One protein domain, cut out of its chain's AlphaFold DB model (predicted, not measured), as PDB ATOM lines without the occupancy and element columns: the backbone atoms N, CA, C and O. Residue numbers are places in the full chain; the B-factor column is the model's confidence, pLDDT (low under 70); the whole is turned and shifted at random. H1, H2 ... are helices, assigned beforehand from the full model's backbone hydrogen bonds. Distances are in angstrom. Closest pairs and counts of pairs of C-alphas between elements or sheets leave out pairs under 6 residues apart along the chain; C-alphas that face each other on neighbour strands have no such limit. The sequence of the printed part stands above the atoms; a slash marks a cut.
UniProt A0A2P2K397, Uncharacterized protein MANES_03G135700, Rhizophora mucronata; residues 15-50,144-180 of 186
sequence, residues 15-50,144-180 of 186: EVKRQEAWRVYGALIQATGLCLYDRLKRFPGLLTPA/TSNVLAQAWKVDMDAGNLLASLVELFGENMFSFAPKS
ATOM      1  N   GLU A  15     112.346 143.161 105.451       80.50
ATOM      2  CA  GLU A  15     113.303 142.092 105.137       80.50
ATOM      3  C   GLU A  15     113.341 140.981 106.194       80.50
ATOM      4  O   GLU A  15     113.368 139.798 105.864       80.50
ATOM      5  N   VAL A  16     113.286 141.355 107.473       83.19
ATOM      6  CA  VAL A  16     113.363 140.403 108.590       83.19
ATOM      7  C   VAL A  16     112.165 139.449 108.581       83.19
ATOM      8  O   VAL A  16     112.341 138.241 108.727       83.19
ATOM      9  N   LYS A  17     110.951 139.959 108.328       80.62
ATOM     10  CA  LYS A  17     109.742 139.122 108.239       80.62
ATOM     11  C   LYS A  17     109.801 138.142 107.067       80.62
ATOM     12  O   LYS A  17     109.324 137.019 107.194       80.62
ATOM     13  N   ARG A  18     110.413 138.545 105.949       78.50
ATOM     14  CA  ARG A  18     110.606 137.687 104.771       78.50
ATOM     15  C   ARG A  18     111.552 136.526 105.068       78.50
ATOM     16  O   ARG A  18     111.230 135.387 104.739       78.50
ATOM     17  N   GLN A  19     112.693 136.808 105.695       79.62
ATOM     18  CA  GLN A  19     113.659 135.774 106.081       79.62
ATOM     19  C   GLN A  19     113.040 134.771 107.055       79.62
ATOM     20  O   GLN A  19     113.209 133.564 106.894       79.62
ATOM     21  N   GLU A  20     112.271 135.261 108.026       85.00
ATOM     22  CA  GLU A  20     111.594 134.396 108.986       85.00
ATOM     23  C   GLU A  20     110.513 133.538 108.319       85.00
ATOM     24  O   GLU A  20     110.473 132.328 108.528       85.00
ATOM     25  N   ALA A  21     109.702 134.119 107.429       83.62
ATOM     26  CA  ALA A  21     108.711 133.369 106.659       83.62
ATOM     27  C   ALA A  21     109.357 132.265 105.803       83.62
ATOM     28  O   ALA A  21     108.850 131.145 105.758       83.62
ATOM     29  N   TRP A  22     110.506 132.544 105.180       82.31
ATOM     30  CA  TRP A  22     111.270 131.540 104.436       82.31
ATOM     31  C   TRP A  22     111.781 130.404 105.323       82.31
ATOM     32  O   TRP A  22     111.703 129.239 104.932       82.31
ATOM     33  N   ARG A  23     112.269 130.717 106.529       82.50
ATOM     34  CA  ARG A  23     112.713 129.706 107.502       82.50
ATOM     35  C   ARG A  23     111.559 128.830 107.973       82.50
ATOM     36  O   ARG A  23     111.693 127.609 107.981       82.50
ATOM     37  N   VAL A  24     110.422 129.441 108.307       86.44
ATOM     38  CA  VAL A  24     109.202 128.727 108.710       86.44
ATOM     39  C   VAL A  24     108.710 127.826 107.581       86.44
ATOM     40  O   VAL A  24     108.399 126.663 107.821       86.44
ATOM     41  N   TYR A  25     108.698 128.325 106.345       84.38
ATOM     42  CA  TYR A  25     108.314 127.537 105.177       84.38
ATOM     43  C   TYR A  25     109.238 126.328 104.968       84.38
ATOM     44  O   TYR A  25     108.755 125.211 104.782       84.38
ATOM     45  N   GLY A  26     110.556 126.516 105.078       81.94
ATOM     46  CA  GLY A  26     111.524 125.417 105.013       81.94
ATOM     47  C   GLY A  26     111.305 124.365 106.107       81.94
ATOM     48  O   GLY A  26     111.254 123.170 105.811       81.94
ATOM     49  N   ALA A  27     111.096 124.798 107.354       87.56
ATOM     50  CA  ALA A  27     110.797 123.900 108.470       87.56
ATOM     51  C   ALA A  27     109.483 123.130 108.257       87.56
ATOM     52  O   ALA A  27     109.406 121.936 108.551       87.56
ATOM     53  N   LEU A  28     108.464 123.792 107.704       88.06
ATOM     54  CA  LEU A  28     107.170 123.186 107.415       88.06
ATOM     55  C   LEU A  28     107.276 122.117 106.322       88.06
ATOM     56  O   LEU A  28     106.732 121.026 106.497       88.06
ATOM     57  N   ILE A  29     108.017 122.380 105.240       81.94
ATOM     58  CA  ILE A  29     108.279 121.377 104.196       81.94
ATOM     59  C   ILE A  29     109.004 120.165 104.790       81.94
ATOM     60  O   ILE A  29     108.610 119.028 104.531       81.94
ATOM     61  N   GLN A  30     110.036 120.391 105.605       83.56
ATOM     62  CA  GLN A  30     110.806 119.310 106.214       83.56
ATOM     63  C   GLN A  30     109.943 118.449 107.150       83.56
ATOM     64  O   GLN A  30     109.940 117.223 107.038       83.56
ATOM     65  N   ALA A  31     109.175 119.077 108.045       85.56
ATOM     66  CA  ALA A  31     108.271 118.374 108.955       85.56
ATOM     67  C   ALA A  31     107.192 117.591 108.193       85.56
ATOM     68  O   ALA A  31     106.864 116.460 108.552       85.56
ATOM     69  N   THR A  32     106.680 118.171 107.108       84.25
ATOM     70  CA  THR A  32     105.704 117.533 106.223       84.25
ATOM     71  C   THR A  32     106.291 116.299 105.541       84.25
ATOM     72  O   THR A  32     105.667 115.239 105.578       84.25
ATOM     73  N   GLY A  33     107.499 116.399 104.976       82.94
ATOM     74  CA  GLY A  33     108.189 115.270 104.344       82.94
ATOM     75  C   GLY A  33     108.439 114.112 105.315       82.94
ATOM     76  O   GLY A  33     108.189 112.957 104.975       82.94
ATOM     77  N   LEU A  34     108.847 114.414 106.552       83.50
ATOM     78  CA  LEU A  34     109.024 113.411 107.609       83.50
ATOM     79  C   LEU A  34     107.696 112.778 108.049       83.50
ATOM     80  O   LEU A  34     107.604 111.559 108.172       83.50
ATOM     81  N   CYS A  35     106.653 113.590 108.238       83.12
ATOM     82  CA  CYS A  35     105.314 113.109 108.580       83.12
ATOM     83  C   CYS A  35     104.760 112.171 107.498       83.12
ATOM     84  O   CYS A  35     104.177 111.126 107.803       83.12
ATOM     85  N   LEU A  36     104.973 112.528 106.230       82.31
ATOM     86  CA  LEU A  36     104.590 111.697 105.102       82.31
ATOM     87  C   LEU A  36     105.387 110.389 105.091       82.31
ATOM     88  O   LEU A  36     104.777 109.328 105.020       82.31
ATOM     89  N   TYR A  37     106.713 110.448 105.230       81.81
ATOM     90  CA  TYR A  37     107.562 109.256 105.309       81.81
ATOM     91  C   TYR A  37     107.096 108.292 106.412       81.81
ATOM     92  O   TYR A  37     106.888 107.109 106.150       81.81
ATOM     93  N   ASP A  38     106.818 108.794 107.615       82.88
ATOM     94  CA  ASP A  38     106.325 107.977 108.728       82.88
ATOM     95  C   ASP A  38     104.958 107.340 108.454       82.88
ATOM     96  O   ASP A  38     104.648 106.262 108.973       82.88
ATOM     97  N   ARG A  39     104.096 107.999 107.675       78.06
ATOM     98  CA  ARG A  39     102.823 107.409 107.240       78.06
ATOM     99  C   ARG A  39     103.050 106.340 106.182       78.06
ATOM    100  O   ARG A  39     102.539 105.237 106.333       78.06
ATOM    101  N   LEU A  40     103.853 106.630 105.167       75.44
ATOM    102  CA  LEU A  40     104.142 105.702 104.078       75.44
ATOM    103  C   LEU A  40     104.862 104.438 104.559       75.44
ATOM    104  O   LEU A  40     104.511 103.335 104.148       75.44
ATOM    105  N   LYS A  41     105.774 104.576 105.524       77.12
ATOM    106  CA  LYS A  41     106.440 103.453 106.190       77.12
ATOM    107  C   LYS A  41     105.463 102.494 106.879       77.12
ATOM    108  O   LYS A  41     105.724 101.296 106.955       77.12
ATOM    109  N   ARG A  42     104.339 103.000 107.401       75.88
ATOM    110  CA  ARG A  42     103.290 102.171 108.026       75.88
ATOM    111  C   ARG A  42     102.378 101.504 106.996       75.88
ATOM    112  O   ARG A  42     101.790 100.473 107.308       75.88
ATOM    113  N   PHE A  43     102.286 102.065 105.791       69.38
ATOM    114  CA  PHE A  43     101.396 101.609 104.726       69.38
ATOM    115  C   PHE A  43     102.166 101.414 103.408       69.38
ATOM    116  O   PHE A  43     101.947 102.152 102.444       69.38
ATOM    117  N   PRO A  44     103.048 100.396 103.318       64.75
ATOM    118  CA  PRO A  44     103.839 100.140 102.110       64.75
ATOM    119  C   PRO A  44     102.969  99.842 100.873       64.75
ATOM    120  O   PRO A  44     103.415 100.032  99.745       64.75
ATOM    121  N   GLY A  45     101.709  99.432 101.071       62.97
ATOM    122  CA  GLY A  45     100.732  99.200 100.003       62.97
ATOM    123  C   GLY A  45     100.235 100.468  99.296       62.97
ATOM    124  O   GLY A  45      99.808 100.383  98.145       62.97
ATOM    125  N   LEU A  46     100.355 101.649  99.915       59.50
ATOM    126  CA  LEU A  46     100.029 102.936  99.274       59.50
ATOM    127  C   LEU A  46     101.023 103.323  98.181       59.50
ATOM    128  O   LEU A  46     100.715 104.138  97.314       59.50
ATOM    129  N   LEU A  47     102.217 102.738  98.242       53.50
ATOM    130  CA  LEU A  47     103.321 102.995  97.329       53.50
ATOM    131  C   LEU A  47     103.418 101.956  96.215       53.50
ATOM    132  O   LEU A  47     104.307 102.048  95.370       53.50
ATOM    133  N   THR A  48     102.510 100.975  96.188       47.62
ATOM    134  CA  THR A  48     102.433 100.040  95.068       47.62
ATOM    135  C   THR A  48     102.146 100.856  93.805       47.62
ATOM    136  O   THR A  48     101.127 101.549  93.764       47.62
ATOM    137  N   PRO A  49     103.009 100.819  92.775       44.12
ATOM    138  CA  PRO A  49     102.867 101.682  91.616       44.12
ATOM    139  C   PRO A  49     101.709 101.192  90.739       44.12
ATOM    140  O   PRO A  49     101.896 100.541  89.712       44.12
ATOM    141  N   ALA A  50     100.480 101.540  91.115       42.16
ATOM    142  CA  ALA A  50      99.378 101.649  90.178       42.16
ATOM    143  C   ALA A  50      99.621 102.933  89.373       42.16
ATOM    144  O   ALA A  50      99.165 104.018  89.722       42.16
ATOM    145  N   THR A 144      86.226  91.400 111.388       58.78
ATOM    146  CA  THR A 144      87.243  91.474 110.326       58.78
ATOM    147  C   THR A 144      86.854  92.486 109.252       58.78
ATOM    148  O   THR A 144      87.711  93.244 108.812       58.78
ATOM    149  N   SER A 145      85.568  92.564 108.892       62.88
ATOM    150  CA  SER A 145      85.043  93.580 107.970       62.88
ATOM    151  C   SER A 145      85.287  95.007 108.477       62.88
ATOM    152  O   SER A 145      85.808  95.833 107.736       62.88
ATOM    153  N   ASN A 146      85.029  95.285 109.761       71.44
ATOM    154  CA  ASN A 146      85.291  96.606 110.347       71.44
ATOM    155  C   ASN A 146      86.787  96.953 110.379       71.44
ATOM    156  O   ASN A 146      87.150  98.096 110.111       71.44
ATOM    157  N   VAL A 147      87.654  95.979 110.673       74.06
ATOM    158  CA  VAL A 147      89.116  96.171 110.650       74.06
ATOM    159  C   VAL A 147      89.608  96.464 109.231       74.06
ATOM    160  O   VAL A 147      90.415  97.369 109.044       74.06
ATOM    161  N   LEU A 148      89.091  95.756 108.224       68.94
ATOM    162  CA  LEU A 148      89.422  96.000 106.818       68.94
ATOM    163  C   LEU A 148      88.881  97.346 106.323       68.94
ATOM    164  O   LEU A 148      89.604  98.080 105.658       68.94
ATOM    165  N   ALA A 149      87.650  97.707 106.689       69.12
ATOM    166  CA  ALA A 149      87.072  99.011 106.372       69.12
ATOM    167  C   ALA A 149      87.873 100.155 107.012       69.12
ATOM    168  O   ALA A 149      88.092 101.190 106.386       69.12
ATOM    169  N   GLN A 150      88.358  99.961 108.243       72.19
ATOM    170  CA  GLN A 150      89.213 100.929 108.921       72.19
ATOM    171  C   GLN A 150      90.600 101.021 108.274       72.19
ATOM    172  O   GLN A 150      91.093 102.130 108.093       72.19
ATOM    173  N   ALA A 151      91.206  99.897 107.880       66.00
ATOM    174  CA  ALA A 151      92.475  99.887 107.151       66.00
ATOM    175  C   ALA A 151      92.354 100.617 105.801       66.00
ATOM    176  O   ALA A 151      93.138 101.518 105.520       66.00
ATOM    177  N   TRP A 152      91.301 100.324 105.031       65.75
ATOM    178  CA  TRP A 152      91.022 100.993 103.757       65.75
ATOM    179  C   TRP A 152      90.782 102.497 103.928       65.75
ATOM    180  O   TRP A 152      91.234 103.304 103.118       65.75
ATOM    181  N   LYS A 153      90.090 102.896 105.001       73.12
ATOM    182  CA  LYS A 153      89.891 104.310 105.324       73.12
ATOM    183  C   LYS A 153      91.224 105.011 105.595       73.12
ATOM    184  O   LYS A 153      91.447 106.092 105.068       73.12
ATOM    185  N   VAL A 154      92.104 104.406 106.395       71.00
ATOM    186  CA  VAL A 154      93.408 105.006 106.717       71.00
ATOM    187  C   VAL A 154      94.284 105.135 105.467       71.00
ATOM    188  O   VAL A 154      94.949 106.158 105.299       71.00
ATOM    189  N   ASP A 155      94.220 104.156 104.566       67.88
ATOM    190  CA  ASP A 155      94.900 104.197 103.272       67.88
ATOM    191  C   ASP A 155      94.356 105.321 102.367       67.88
ATOM    192  O   ASP A 155      95.127 106.117 101.823       67.88
ATOM    193  N   MET A 156      93.029 105.462 102.262       71.12
ATOM    194  CA  MET A 156      92.400 106.582 101.545       71.12
ATOM    195  C   MET A 156      92.755 107.940 102.164       71.12
ATOM    196  O   MET A 156      93.068 108.882 101.439       71.12
ATOM    197  N   ASP A 157      92.743 108.046 103.494       75.50
ATOM    198  CA  ASP A 157      93.090 109.270 104.220       75.50
ATOM    199  C   ASP A 157      94.562 109.657 103.987       75.50
ATOM    200  O   ASP A 157      94.884 110.838 103.854       75.50
ATOM    201  N   ALA A 158      95.465 108.679 103.902       73.75
ATOM    202  CA  ALA A 158      96.870 108.907 103.579       73.75
ATOM    203  C   ALA A 158      97.083 109.311 102.108       73.75
ATOM    204  O   ALA A 158      97.889 110.204 101.846       73.75
ATOM    205  N   GLY A 159      96.333 108.727 101.167       76.00
ATOM    206  CA  GLY A 159      96.329 109.147  99.761       76.00
ATOM    207  C   GLY A 159      95.788 110.569  99.563       76.00
ATOM    208  O   GLY A 159      96.403 111.374  98.864       76.00
ATOM    209  N   ASN A 160      94.690 110.914 100.240       79.94
ATOM    210  CA  ASN A 160      94.124 112.266 100.233       79.94
ATOM    211  C   ASN A 160      95.090 113.285 100.848       79.94
ATOM    212  O   ASN A 160      95.296 114.358 100.286       79.94
ATOM    213  N   LEU A 161      95.733 112.932 101.967       81.06
ATOM    214  CA  LEU A 161      96.767 113.762 102.584       81.06
ATOM    215  C   LEU A 161      97.938 113.994 101.624       81.06
ATOM    216  O   LEU A 161      98.371 115.132 101.468       81.06
ATOM    217  N   LEU A 162      98.434 112.943 100.968       78.94
ATOM    218  CA  LEU A 162      99.505 113.058  99.980       78.94
ATOM    219  C   LEU A 162      99.116 114.019  98.847       78.94
ATOM    220  O   LEU A 162      99.902 114.902  98.513       78.94
ATOM    221  N   ALA A 163      97.900 113.898  98.308       77.56
ATOM    222  CA  ALA A 163      97.399 114.795  97.270       77.56
ATOM    223  C   ALA A 163      97.356 116.263  97.740       77.56
ATOM    224  O   ALA A 163      97.883 117.136  97.050       77.56
ATOM    225  N   SER A 164      96.815 116.534  98.934       79.88
ATOM    226  CA  SER A 164      96.765 117.893  99.500       79.88
ATOM    227  C   SER A 164      98.154 118.475  99.768       79.88
ATOM    228  O   SER A 164      98.394 119.658  99.530       79.88
ATOM    229  N   LEU A 165      99.090 117.660 100.253       80.12
ATOM    230  CA  LEU A 165     100.456 118.111 100.503       80.12
ATOM    231  C   LEU A 165     101.190 118.408  99.196       80.12
ATOM    232  O   LEU A 165     101.938 119.380  99.137       80.12
ATOM    233  N   VAL A 166     100.975 117.606  98.148       80.88
ATOM    234  CA  VAL A 166     101.568 117.838  96.820       80.88
ATOM    235  C   VAL A 166     101.035 119.133  96.224       80.88
ATOM    236  O   VAL A 166     101.803 119.901  95.648       80.88
ATOM    237  N   GLU A 167      99.750 119.419  96.395       83.69
ATOM    238  CA  GLU A 167      99.165 120.689  95.969       83.69
ATOM    239  C   GLU A 167      99.779 121.886  96.719       83.69
ATOM    240  O   GLU A 167     100.095 122.910  96.103       83.69
ATOM    241  N   LEU A 168     100.003 121.743  98.032       79.88
ATOM    242  CA  LEU A 168     100.470 122.825  98.902       79.88
ATOM    243  C   LEU A 168     101.986 123.065  98.865       79.88
ATOM    244  O   LEU A 168     102.402 124.221  98.917       79.88
ATOM    245  N   PHE A 169     102.803 122.008  98.795       77.31
ATOM    246  CA  PHE A 169     104.275 122.059  98.878       77.31
ATOM    247  C   PHE A 169     104.994 121.610  97.598       77.31
ATOM    248  O   PHE A 169     106.205 121.815  97.466       77.31
ATOM    249  N   GLY A 170     104.267 121.039  96.636       78.44
ATOM    250  CA  GLY A 170     104.848 120.471  95.424       78.44
ATOM    251  C   GLY A 170     105.736 119.258  95.704       78.44
ATOM    252  O   GLY A 170     105.827 118.747  96.818       78.44
ATOM    253  N   GLU A 171     106.455 118.815  94.678       74.12
ATOM    254  CA  GLU A 171     107.372 117.670  94.773       74.12
ATOM    255  C   GLU A 171     108.611 117.962  95.642       74.12
ATOM    256  O   GLU A 171     109.316 117.052  96.076       74.12
ATOM    257  N   ASN A 172     108.859 119.232  95.973       69.81
ATOM    258  CA  ASN A 172     110.020 119.653  96.753       69.81
ATOM    259  C   ASN A 172     110.068 119.009  98.146       69.81
ATOM    260  O   ASN A 172     111.158 118.817  98.682       69.81
ATOM    261  N   MET A 173     108.927 118.619  98.725       74.81
ATOM    262  CA  MET A 173     108.902 117.949 100.031       74.81
ATOM    263  C   MET A 173     109.579 116.570 100.026       74.81
ATOM    264  O   MET A 173     110.126 116.157 101.047       74.81
ATOM    265  N   PHE A 174     109.602 115.875  98.882       69.25
ATOM    266  CA  PHE A 174     110.216 114.550  98.763       69.25
ATOM    267  C   PHE A 174     111.740 114.598  98.917       69.25
ATOM    268  O   PHE A 174     112.343 113.631  99.370       69.25
ATOM    269  N   SER A 175     112.366 115.741  98.619       67.75
ATOM    270  CA  SER A 175     113.812 115.940  98.803       67.75
ATOM    271  C   SER A 175     114.249 115.960 100.275       67.75
ATOM    272  O   SER A 175     115.423 115.735 100.573       67.75
ATOM    273  N   PHE A 176     113.299 116.179 101.191       66.38
ATOM    274  CA  PHE A 176     113.523 116.207 102.638       66.38
ATOM    275  C   PHE A 176     113.143 114.898 103.333       66.38
ATOM    276  O   PHE A 176     113.382 114.746 104.531       66.38
ATOM    277  N   ALA A 177     112.578 113.944 102.595       61.81
ATOM    278  CA  ALA A 177     112.344 112.604 103.098       61.81
ATOM    279  C   ALA A 177     113.601 111.725 102.903       61.81
ATOM    280  O   ALA A 177     114.387 111.948 101.975       61.81
ATOM    281  N   PRO A 178     113.847 110.739 103.787       58.97
ATOM    282  CA  PRO A 178     115.042 109.901 103.725       58.97
ATOM    283  C   PRO A 178     115.187 109.197 102.365       58.97
ATOM    284  O   PRO A 178     114.285 108.497 101.907       58.97
ATOM    285  N   LYS A 179     116.354 109.368 101.726       58.47
ATOM    286  CA  LYS A 179     116.649 108.948 100.339       58.47
ATOM    287  C   LYS A 179     116.448 107.457 100.038       58.47
ATOM    288  O   LYS A 179     116.368 107.099  98.871       58.47
ATOM    289  N   SER A 180     116.394 106.581 101.039       54.38
ATOM    290  CA  SER A 180     116.398 105.130 100.821       54.38
ATOM    291  C   SER A 180     115.069 104.547 100.333       54.38
ATOM    292  O   SER A 180     115.080 103.453  99.781       54.38
TER     293      SER A 180
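Overview. This is residues 15 to 50 and 144 to 180 of the 186 residues of the protein "Uncharacterized protein MANES_03G135700" of Rhizophora mucronata (UniProt A0A2P2K397). Two long helices, H1 and H3, run opposite ways and overlap for only part of their length, with residues 29 to 40 of H1 beside residues 158 to 169 of H3, while their free ends stick out at the two far ends of the domain. Two short helices complete it: H4 packs across H1 where H3 ends, and H2 sits just past the end of H1, close to H3. The printed part has 73 residues with four named helices, H1, H2, H3 and H4 in that order, and no named strand, an all-helix class. The whole is loose, with a radius of gyration of the C-alphas of 15.3 A, and its C-alphas span 57 by 25 by 18 A.

Arrangement. Start with H1, residues 15 to 42, and set beside it H3, residues 144 to 169: they touch, and run opposite ways at a shallow tilt of 27 degrees. Their closest C-alphas are those of Ile 29 and Phe 169, 6.7 A apart. Past H1, a tight link leads to H2, residues 44 to 47. H2 is close to H3 but not clearly touching, the closest C-alphas being those of Leu 46 and Asp 155 at 6.6 A. H1 and H2 are likewise close but not clearly touching, with the C-alphas of Leu 40 and Leu 46 at 6.9 A. After H3, look at H4, residues 171 to 176, which touches residues 29 to 34 of H1, about perpendicular at 82 degrees. Their closest C-alphas, of Gly 33 and Met 173, are 5.1 A apart. H3 and H4 meet only through their link, and H2 and H4 are apart. In H3 every O i to N i+4 pair is within hydrogen-bond range; in H1 23 of 24 are, in H4 0 of 2 but 3 of 3 O i to N i+3 pairs, and H2 is too short for an O i to N i+4 pair.

Along the chain. Find C-alpha 15 at (113.303, 142.092, 105.137); from there H1 runs 41.3 A to C-alpha 42. H2 covers 5.6 A. Find C-alpha 144 at (87.243, 91.474, 110.326), where H3 sets out on its 36.8 A. H4 covers 10.1 A and ends at C-alpha 176, (113.523, 116.207, 102.638).

Size, cuts and confidence. The C-alphas farthest apart are those of Glu 15 and Thr 144, 57.2 A. Residues 15 to 24 and 144 to 150 stand free; without them the body spans 32 by 23 by 18 A. Residues 51 to 143 are not printed, and C-alphas 50 and 144 are 25.6 A apart across the cut. The links printed whole, H1 to H2 and H3 to H4, are tight. The mean pLDDT of the printed part is 73.9, with 23 residues under 70, among them 43 to 50 and 174 to 180.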